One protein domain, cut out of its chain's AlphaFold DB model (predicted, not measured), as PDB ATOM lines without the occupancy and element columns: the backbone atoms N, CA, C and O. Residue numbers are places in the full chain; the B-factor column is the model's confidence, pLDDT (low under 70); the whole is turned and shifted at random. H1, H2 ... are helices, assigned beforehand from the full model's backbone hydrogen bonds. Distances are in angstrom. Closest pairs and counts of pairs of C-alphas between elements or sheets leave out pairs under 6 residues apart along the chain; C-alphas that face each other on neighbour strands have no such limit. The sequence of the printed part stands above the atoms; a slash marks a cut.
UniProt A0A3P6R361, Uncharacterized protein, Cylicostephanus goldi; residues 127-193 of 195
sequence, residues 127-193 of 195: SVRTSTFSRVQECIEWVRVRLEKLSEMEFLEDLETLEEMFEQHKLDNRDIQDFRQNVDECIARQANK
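This is residues 127 to 193 of the 195 residues of an uncharacterized protein of Cylicostephanus goldi (UniProt A0A3P6R361). This is a long, loose hairpin of two helices: H1 runs out, a short link leads on, and the longer H2 folds back past H1, crossing it at a small angle. Residues 157 to 164, where the chain turns back, stick out at one end. The printed part has 67 residues with two named helices, H1 then H2, which hold 58 of them, and no named strand; the class is all helix, and the whole is a rod, 51 by 18 by 15 A, only just loose and close to extended, with a radius of gyration of the C-alphas of 16.2 A.

Find C-alpha 127 at (-13.411, -12.514, 1.109); H1 runs from there to residue 151, 35.5 A. H2, residues 159 to 191, runs 47.5 A to C-alpha 191 at (-29.891, -21.924, -2.497).

Look at Val 136 and Cys 186, the closest C-alphas, 7.1 A apart. H1 and H2 form a helical hairpin; they only just touch, with 3 pairs of C-alphas within 8 A, through residues 136 to 139 and 182 to 186 alone. They run opposite ways at a shallow tilt of 26 degrees. Each O i to N i+4 pair is within hydrogen-bond range in H1, and 27 of 29 in H2.

The printed part has no cut. Confidence is under 70 at, among others, residues 127 to 135 and 189 to 193.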
ATOM      1  N   SER A 127     -14.287 -11.336   1.106       64.56
ATOM      2  CA  SER A 127     -13.411 -12.514   1.109       64.56
ATOM      3  C   SER A 127     -14.205 -13.800   0.855       64.56
ATOM      4  O   SER A 127     -13.857 -14.585  -0.023       64.56
ATOM      5  N   VAL A 128     -15.353 -13.971   1.524       63.19
ATOM      6  CA  VAL A 128     -16.294 -15.076   1.266       63.19
ATOM      7  C   VAL A 128     -16.877 -14.988  -0.146       63.19
ATOM      8  O   VAL A 128     -17.092 -16.016  -0.790       63.19
ATOM      9  N   ARG A 129     -17.137 -13.777  -0.653       60.31
ATOM     10  CA  ARG A 129     -17.560 -13.549  -2.037       60.31
ATOM     11  C   ARG A 129     -16.448 -14.007  -2.975       60.31
ATOM     12  O   ARG A 129     -16.680 -14.917  -3.757       60.31
ATOM     13  N   THR A 130     -15.239 -13.488  -2.819       62.12
ATOM     14  CA  THR A 130     -14.068 -13.831  -3.632       62.12
ATOM     15  C   THR A 130     -13.771 -15.335  -3.622       62.12
ATOM     16  O   THR A 130     -13.565 -15.897  -4.691       62.12
ATOM     17  N   SER A 131     -13.853 -16.029  -2.480       64.12
ATOM     18  CA  SER A 131     -13.622 -17.485  -2.414       64.12
ATOM     19  C   SER A 131     -14.762 -18.320  -3.009       64.12
ATOM     20  O   SER A 131     -14.527 -19.345  -3.645       64.12
ATOM     21  N   THR A 132     -16.018 -17.874  -2.865       60.06
ATOM     22  CA  THR A 132     -17.160 -18.525  -3.530       60.06
ATOM     23  C   THR A 132     -17.074 -18.335  -5.047       60.06
ATOM     24  O   THR A 132     -17.343 -19.267  -5.801       60.06
ATOM     25  N   PHE A 133     -16.687 -17.139  -5.499       64.50
ATOM     26  CA  PHE A 133     -16.524 -16.821  -6.914       64.50
ATOM     27  C   PHE A 133     -15.297 -17.510  -7.524       64.50
ATOM     28  O   PHE A 133     -15.409 -17.952  -8.663       64.50
ATOM     29  N   SER A 134     -14.190 -17.695  -6.789       69.62
ATOM     30  CA  SER A 134     -13.021 -18.428  -7.306       69.62
ATOM     31  C   SER A 134     -13.366 -19.885  -7.595       69.62
ATOM     32  O   SER A 134     -13.075 -20.366  -8.682       69.62
ATOM     33  N   ARG A 135     -14.096 -20.566  -6.699       65.00
ATOM     34  CA  ARG A 135     -14.502 -21.963  -6.915       65.00
ATOM     35  C   ARG A 135     -15.474 -22.110  -8.088       65.00
ATOM     36  O   ARG A 135     -15.383 -23.068  -8.845       65.00
ATOM     37  N   VAL A 136     -16.369 -21.139  -8.295       72.38
ATOM     38  CA  VAL A 136     -17.234 -21.098  -9.490       72.38
ATOM     39  C   VAL A 136     -16.417 -20.823 -10.759       72.38
ATOM     40  O   VAL A 136     -16.679 -21.446 -11.785       72.38
ATOM     41  N   GLN A 137     -15.420 -19.937 -10.708       74.94
ATOM     42  CA  GLN A 137     -14.519 -19.681 -11.834       74.94
ATOM     43  C   GLN A 137     -13.670 -20.906 -12.182       74.94
ATOM     44  O   GLN A 137     -13.573 -21.237 -13.358       74.94
ATOM     45  N   GLU A 138     -13.143 -21.621 -11.189       74.75
ATOM     46  CA  GLU A 138     -12.446 -22.900 -11.369       74.75
ATOM     47  C   GLU A 138     -13.357 -23.932 -12.043       74.75
ATOM     48  O   GLU A 138     -12.926 -24.622 -12.964       74.75
ATOM     49  N   CYS A 139     -14.639 -23.989 -11.662       72.00
ATOM     50  CA  CYS A 139     -15.597 -24.874 -12.322       72.00
ATOM     51  C   CYS A 139     -15.871 -24.486 -13.775       72.00
ATOM     52  O   CYS A 139     -15.932 -25.352 -14.644       72.00
ATOM     53  N   ILE A 140     -16.036 -23.193 -14.046       77.50
ATOM     54  CA  ILE A 140     -16.250 -22.687 -15.405       77.50
ATOM     55  C   ILE A 140     -15.031 -22.985 -16.280       77.50
ATOM     56  O   ILE A 140     -15.196 -23.425 -17.415       77.50
ATOM     57  N   GLU A 141     -13.828 -22.770 -15.757       82.94
ATOM     58  CA  GLU A 141     -12.587 -23.008 -16.488       82.94
ATOM     59  C   GLU A 141     -12.380 -24.495 -16.774       82.94
ATOM     60  O   GLU A 141     -12.099 -24.873 -17.909       82.94
ATOM     61  N   TRP A 142     -12.631 -25.359 -15.788       79.44
ATOM     62  CA  TRP A 142     -12.555 -26.807 -15.971       79.44
ATOM     63  C   TRP A 142     -13.515 -27.300 -17.064       79.44
ATOM     64  O   TRP A 142     -13.125 -28.076 -17.938       79.44
ATOM     65  N   VAL A 143     -14.757 -26.797 -17.067       76.12
ATOM     66  CA  VAL A 143     -15.745 -27.116 -18.109       76.12
ATOM     67  C   VAL A 143     -15.293 -26.603 -19.476       76.12
ATOM     68  O   VAL A 143     -15.423 -27.328 -20.459       76.12
ATOM     69  N   ARG A 144     -14.740 -25.387 -19.562       78.56
ATOM     70  CA  ARG A 144     -14.246 -24.815 -20.826       78.56
ATOM     71  C   ARG A 144     -13.111 -25.634 -21.423       78.56
ATOM     72  O   ARG A 144     -13.235 -26.054 -22.567       78.56
ATOM     73  N   VAL A 145     -12.076 -25.928 -20.636       79.06
ATOM     74  CA  VAL A 145     -10.925 -26.732 -21.074       79.06
ATOM     75  C   VAL A 145     -11.375 -28.112 -21.553       79.06
ATOM     76  O   VAL A 145     -10.869 -28.633 -22.545       79.06
ATOM     77  N   ARG A 146     -12.343 -28.732 -20.868       75.50
ATOM     78  CA  ARG A 146     -12.834 -30.059 -21.257       75.50
ATOM     79  C   ARG A 146     -13.733 -30.018 -22.495       75.50
ATOM     80  O   ARG A 146     -13.654 -30.935 -23.305       75.50
ATOM     81  N   LEU A 147     -14.541 -28.970 -22.667       74.25
ATOM     82  CA  LEU A 147     -15.319 -28.746 -23.890       74.25
ATOM     83  C   LEU A 147     -14.414 -28.507 -25.101       74.25
ATOM     84  O   LEU A 147     -14.680 -29.073 -26.154       74.25
ATOM     85  N   GLU A 148     -13.345 -27.728 -24.937       78.81
ATOM     86  CA  GLU A 148     -12.346 -27.482 -25.980       78.81
ATOM     87  C   GLU A 148     -11.669 -28.795 -26.395       78.81
ATOM     88  O   GLU A 148     -11.755 -29.182 -27.559       78.81
ATOM     89  N   LYS A 149     -11.171 -29.579 -25.425       72.38
ATOM     90  CA  LYS A 149     -10.611 -30.919 -25.679       72.38
ATOM     91  C   LYS A 149     -11.574 -31.861 -26.400       72.38
ATOM     92  O   LYS A 149     -11.149 -32.592 -27.283       72.38
ATOM     93  N   LEU A 150     -12.853 -31.872 -26.021       68.00
ATOM     94  CA  LEU A 150     -13.871 -32.695 -26.688       68.00
ATOM     95  C   LEU A 150     -14.181 -32.198 -28.105       68.00
ATOM     96  O   LEU A 150     -14.526 -33.001 -28.965       68.00
ATOM     97  N   SER A 151     -14.081 -30.890 -28.347       73.81
ATOM     98  CA  SER A 151     -14.336 -30.290 -29.659       73.81
ATOM     99  C   SER A 151     -13.176 -30.444 -30.644       73.81
ATOM    100  O   SER A 151     -13.411 -30.454 -31.848       73.81
ATOM    101  N   GLU A 152     -11.950 -30.595 -30.139       76.38
ATOM    102  CA  GLU A 152     -10.722 -30.764 -30.926       76.38
ATOM    103  C   GLU A 152     -10.346 -32.237 -31.165       76.38
ATOM    104  O   GLU A 152      -9.328 -32.518 -31.796       76.38
ATOM    105  N   MET A 153     -11.141 -33.198 -30.679       64.25
ATOM    106  CA  MET A 153     -10.885 -34.620 -30.920       64.25
ATOM    107  C   MET A 153     -11.040 -34.977 -32.402       64.25
ATOM    108  O   MET A 153     -12.147 -34.980 -32.941       64.25
ATOM    109  N   GLU A 154      -9.937 -35.375 -33.030       61.38
ATOM    110  CA  GLU A 154      -9.937 -36.074 -34.314       61.38
ATOM    111  C   GLU A 154      -9.861 -37.588 -34.085       61.38
ATOM    112  O   GLU A 154      -9.030 -38.085 -33.324       61.38
ATOM    113  N   PHE A 155     -10.751 -38.337 -34.738       56.81
ATOM    114  CA  PHE A 155     -10.758 -39.796 -34.678       56.81
ATOM    115  C   PHE A 155      -9.680 -40.348 -35.613       56.81
ATOM    116  O   PHE A 155      -9.774 -40.187 -36.830       56.81
ATOM    117  N   LEU A 156      -8.669 -41.005 -35.044       61.38
ATOM    118  CA  LEU A 156      -7.627 -41.707 -35.793       61.38
ATOM    119  C   LEU A 156      -7.971 -43.199 -35.917       61.38
ATOM    120  O   LEU A 156      -8.570 -43.789 -35.021       61.38
ATOM    121  N   GLU A 157      -7.606 -43.802 -37.050       57.34
ATOM    122  CA  GLU A 157      -8.050 -45.146 -37.470       57.34
ATOM    123  C   GLU A 157      -7.160 -46.304 -36.965       57.34
ATOM    124  O   GLU A 157      -7.349 -47.450 -37.376       57.34
ATOM    125  N   ASP A 158      -6.191 -46.036 -36.085       71.50
ATOM    126  CA  ASP A 158      -5.307 -47.062 -35.516       71.50
ATOM    127  C   ASP A 158      -5.889 -47.676 -34.228       71.50
ATOM    128  O   ASP A 158      -6.335 -46.964 -33.330       71.50
ATOM    129  N   LEU A 159      -5.899 -49.012 -34.144       67.12
ATOM    130  CA  LEU A 159      -6.614 -49.764 -33.104       67.12
ATOM    131  C   LEU A 159      -5.999 -49.595 -31.707       67.12
ATOM    132  O   LEU A 159      -6.742 -49.471 -30.738       67.12
ATOM    133  N   GLU A 160      -4.669 -49.571 -31.606       70.81
ATOM    134  CA  GLU A 160      -3.957 -49.380 -30.333       70.81
ATOM    135  C   GLU A 160      -4.218 -47.968 -29.793       70.81
ATOM    136  O   GLU A 160      -4.602 -47.786 -28.637       70.81
ATOM    137  N   THR A 161      -4.166 -46.975 -30.685       67.62
ATOM    138  CA  THR A 161      -4.517 -45.584 -30.374       67.62
ATOM    139  C   THR A 161      -5.990 -45.441 -29.954       67.62
ATOM    140  O   THR A 161      -6.312 -44.687 -29.035       67.62
ATOM    141  N   LEU A 162      -6.905 -46.185 -30.585       69.38
ATOM    142  CA  LEU A 162      -8.333 -46.166 -30.257       69.38
ATOM    143  C   LEU A 162      -8.627 -46.792 -28.881       69.38
ATOM    144  O   LEU A 162      -9.489 -46.292 -28.153       69.38
ATOM    145  N   GLU A 163      -7.914 -47.857 -28.504       73.56
ATOM    146  CA  GLU A 163      -8.011 -48.478 -27.176       73.56
ATOM    147  C   GLU A 163      -7.474 -47.549 -26.073       73.56
ATOM    148  O   GLU A 163      -8.131 -47.385 -25.040       73.56
ATOM    149  N   GLU A 164      -6.354 -46.858 -26.309       76.38
ATOM    150  CA  GLU A 164      -5.829 -45.838 -25.390       76.38
ATOM    151  C   GLU A 164      -6.785 -44.646 -25.238       76.38
ATOM    152  O   GLU A 164      -7.082 -44.219 -24.116       76.38
ATOM    153  N   MET A 165      -7.339 -44.140 -26.348       70.81
ATOM    154  CA  MET A 165      -8.352 -43.082 -26.316       70.81
ATOM    155  C   MET A 165      -9.596 -43.522 -25.540       70.81
ATOM    156  O   MET A 165     -10.158 -42.734 -24.780       70.81
ATOM    157  N   PHE A 166     -10.024 -44.775 -25.684       72.94
ATOM    158  CA  PHE A 166     -11.184 -45.304 -24.973       72.94
ATOM    159  C   PHE A 166     -10.958 -45.397 -23.459       72.94
ATOM    160  O   PHE A 166     -11.833 -45.002 -22.681       72.94
ATOM    161  N   GLU A 167      -9.789 -45.867 -23.019       80.12
ATOM    162  CA  GLU A 167      -9.445 -45.893 -21.594       80.12
ATOM    163  C   GLU A 167      -9.290 -44.478 -21.019       80.12
ATOM    164  O   GLU A 167      -9.824 -44.191 -19.941       80.12
ATOM    165  N   GLN A 168      -8.688 -43.548 -21.766       78.31
ATOM    166  CA  GLN A 168      -8.635 -42.140 -21.368       78.31
ATOM    167  C   GLN A 168     -10.041 -41.532 -21.260       78.31
ATOM    168  O   GLN A 168     -10.338 -40.818 -20.303       78.31
ATOM    169  N   HIS A 169     -10.951 -41.875 -22.174       77.56
ATOM    170  CA  HIS A 169     -12.347 -41.443 -22.119       77.56
ATOM    171  C   HIS A 169     -13.099 -41.983 -20.902       77.56
ATOM    172  O   HIS A 169     -13.966 -41.288 -20.369       77.56
ATOM    173  N   LYS A 170     -12.802 -43.202 -20.438       77.81
ATOM    174  CA  LYS A 170     -13.399 -43.737 -19.204       77.81
ATOM    175  C   LYS A 170     -12.943 -42.960 -17.977       77.81
ATOM    176  O   LYS A 170     -13.777 -42.645 -17.128       77.81
ATOM    177  N   LEU A 171     -11.649 -42.650 -17.893       81.69
ATOM    178  CA  LEU A 171     -11.098 -41.820 -16.821       81.69
ATOM    179  C   LEU A 171     -11.707 -40.418 -16.864       81.69
ATOM    180  O   LEU A 171     -12.227 -39.942 -15.860       81.69
ATOM    181  N   ASP A 172     -11.775 -39.818 -18.049       73.75
ATOM    182  CA  ASP A 172     -12.378 -38.506 -18.247       73.75
ATOM    183  C   ASP A 172     -13.864 -38.487 -17.868       73.75
ATOM    184  O   ASP A 172     -14.330 -37.542 -17.231       73.75
ATOM    185  N   ASN A 173     -14.617 -39.531 -18.223       76.81
ATOM    186  CA  ASN A 173     -16.026 -39.658 -17.861       76.81
ATOM    187  C   ASN A 173     -16.207 -39.794 -16.347       76.81
ATOM    188  O   ASN A 173     -17.095 -39.158 -15.780       76.81
ATOM    189  N   ARG A 174     -15.346 -40.576 -15.689       79.69
ATOM    190  CA  ARG A 174     -15.342 -40.700 -14.231       79.69
ATOM    191  C   ARG A 174     -15.054 -39.355 -13.566       79.69
ATOM    192  O   ARG A 174     -15.822 -38.947 -12.703       79.69
ATOM    193  N   ASP A 175     -14.040 -38.633 -14.031       75.50
ATOM    194  CA  ASP A 175     -13.708 -37.306 -13.512       75.50
ATOM    195  C   ASP A 175     -14.866 -36.315 -13.705       75.50
ATOM    196  O   ASP A 175     -15.149 -35.517 -12.817       75.50
ATOM    197  N   ILE A 176     -15.587 -36.381 -14.833       74.69
ATOM    198  CA  ILE A 176     -16.799 -35.577 -15.076       74.69
ATOM    199  C   ILE A 176     -17.909 -35.915 -14.073       74.69
ATOM    200  O   ILE A 176     -18.594 -35.011 -13.586       74.69
ATOM    201  N   GLN A 177     -18.105 -37.196 -13.759       76.12
ATOM    202  CA  GLN A 177     -19.108 -37.619 -12.781       76.12
ATOM    203  C   GLN A 177     -18.735 -37.185 -11.362       76.12
ATOM    204  O   GLN A 177     -19.591 -36.649 -10.659       76.12
ATOM    205  N   ASP A 178     -17.470 -37.326 -10.974       77.12
ATOM    206  CA  ASP A 178     -16.976 -36.897  -9.662       77.12
ATOM    207  C   ASP A 178     -17.020 -35.359  -9.539       77.12
ATOM    208  O   ASP A 178     -17.414 -34.806  -8.510       77.12
ATOM    209  N   PHE A 179     -16.733 -34.637 -10.627       75.69
ATOM    210  CA  PHE A 179     -16.805 -33.178 -10.666       75.69
ATOM    211  C   PHE A 179     -18.230 -32.631 -10.504       75.69
ATOM    212  O   PHE A 179     -18.426 -31.523  -9.995       75.69
ATOM    213  N   ARG A 180     -19.247 -33.412 -10.879       76.88
ATOM    214  CA  ARG A 180     -20.656 -33.042 -10.702       76.88
ATOM    215  C   ARG A 180     -20.998 -32.749  -9.242       76.88
ATOM    216  O   ARG A 180     -21.747 -31.812  -8.982       76.88
ATOM    217  N   GLN A 181     -20.375 -33.458  -8.299       77.38
ATOM    218  CA  GLN A 181     -20.535 -33.199  -6.869       77.38
ATOM    219  C   GLN A 181     -20.074 -31.781  -6.485       77.38
ATOM    220  O   GLN A 181     -20.749 -31.102  -5.712       77.38
ATOM    221  N   ASN A 182     -18.985 -31.282  -7.079       74.38
ATOM    222  CA  ASN A 182     -18.501 -29.917  -6.839       74.38
ATOM    223  C   ASN A 182     -19.482 -28.855  -7.367       74.38
ATOM    224  O   ASN A 182     -19.680 -27.819  -6.729       74.38
ATOM    225  N   VAL A 183     -20.125 -29.114  -8.510       75.81
ATOM    226  CA  VAL A 183     -21.167 -28.237  -9.072       75.81
ATOM    227  C   VAL A 183     -22.413 -28.234  -8.184       75.81
ATOM    228  O   VAL A 183     -22.941 -27.165  -7.869       75.81
ATOM    229  N   ASP A 184     -22.846 -29.407  -7.723       79.06
ATOM    230  CA  ASP A 184     -24.001 -29.550  -6.834       79.06
ATOM    231  C   ASP A 184     -23.770 -28.837  -5.487       79.06
ATOM    232  O   ASP A 184     -24.663 -28.154  -4.976       79.06
ATOM    233  N   GLU A 185     -22.549 -28.885  -4.948       75.38
ATOM    234  CA  GLU A 185     -22.151 -28.106  -3.769       75.38
ATOM    235  C   GLU A 185     -22.250 -26.591  -4.000       75.38
ATOM    236  O   GLU A 185     -22.723 -25.854  -3.124       75.38
ATOM    237  N   CYS A 186     -21.826 -26.098  -5.167       73.88
ATOM    238  CA  CYS A 186     -21.955 -24.687  -5.529       73.88
ATOM    239  C   CYS A 186     -23.429 -24.255  -5.615       73.88
ATOM    240  O   CYS A 186     -23.783 -23.187  -5.106       73.88
ATOM    241  N   ILE A 187     -24.299 -25.095  -6.187       76.50
ATOM    242  CA  ILE A 187     -25.747 -24.848  -6.288       76.50
ATOM    243  C   ILE A 187     -26.395 -24.829  -4.895       76.50
ATOM    244  O   ILE A 187     -27.141 -23.901  -4.568       76.50
ATOM    245  N   ALA A 188     -26.072 -25.796  -4.034       75.81
ATOM    246  CA  ALA A 188     -26.598 -25.864  -2.670       75.81
ATOM    247  C   ALA A 188     -26.208 -24.625  -1.839       75.81
ATOM    248  O   ALA A 188     -27.037 -24.046  -1.130       75.81
ATOM    249  N   ARG A 189     -24.964 -24.148  -1.981       69.19
ATOM    250  CA  ARG A 189     -24.484 -22.913  -1.332       69.19
ATOM    251  C   ARG A 189     -25.180 -21.650  -1.852       69.19
ATOM    252  O   ARG A 189     -25.283 -20.676  -1.106       69.19
ATOM    253  N   GLN A 190     -25.662 -21.646  -3.096       64.62
ATOM    254  CA  GLN A 190     -26.467 -20.556  -3.655       64.62
ATOM    255  C   GLN A 190     -27.912 -20.582  -3.129       64.62
ATOM    256  O   GLN A 190     -28.457 -19.526  -2.805       64.62
ATOM    257  N   ALA A 191     -28.523 -21.765  -3.001       64.19
ATOM    258  CA  ALA A 191     -29.891 -21.924  -2.497       64.19
ATOM    259  C   ALA A 191     -30.043 -21.446  -1.041       64.19
ATOM    260  O   ALA A 191     -31.014 -20.770  -0.717       64.19
ATOM    261  N   ASN A 192     -29.029 -21.685  -0.205       53.69
ATOM    262  CA  ASN A 192     -28.989 -21.246   1.197       53.69
ATOM    263  C   ASN A 192     -28.762 -19.727   1.386       53.69
ATOM    264  O   ASN A 192     -28.719 -19.258   2.521       53.69
ATOM    265  N   LYS A 193     -28.585 -18.952   0.301       50.94
ATOM    266  CA  LYS A 193     -28.412 -17.485   0.322       50.94
ATOM    267  C   LYS A 193     -29.648 -16.704  -0.156       50.94
ATOM    268  O   LYS A 193     -29.573 -15.478  -0.241       50.94
TER     269      LYS A 193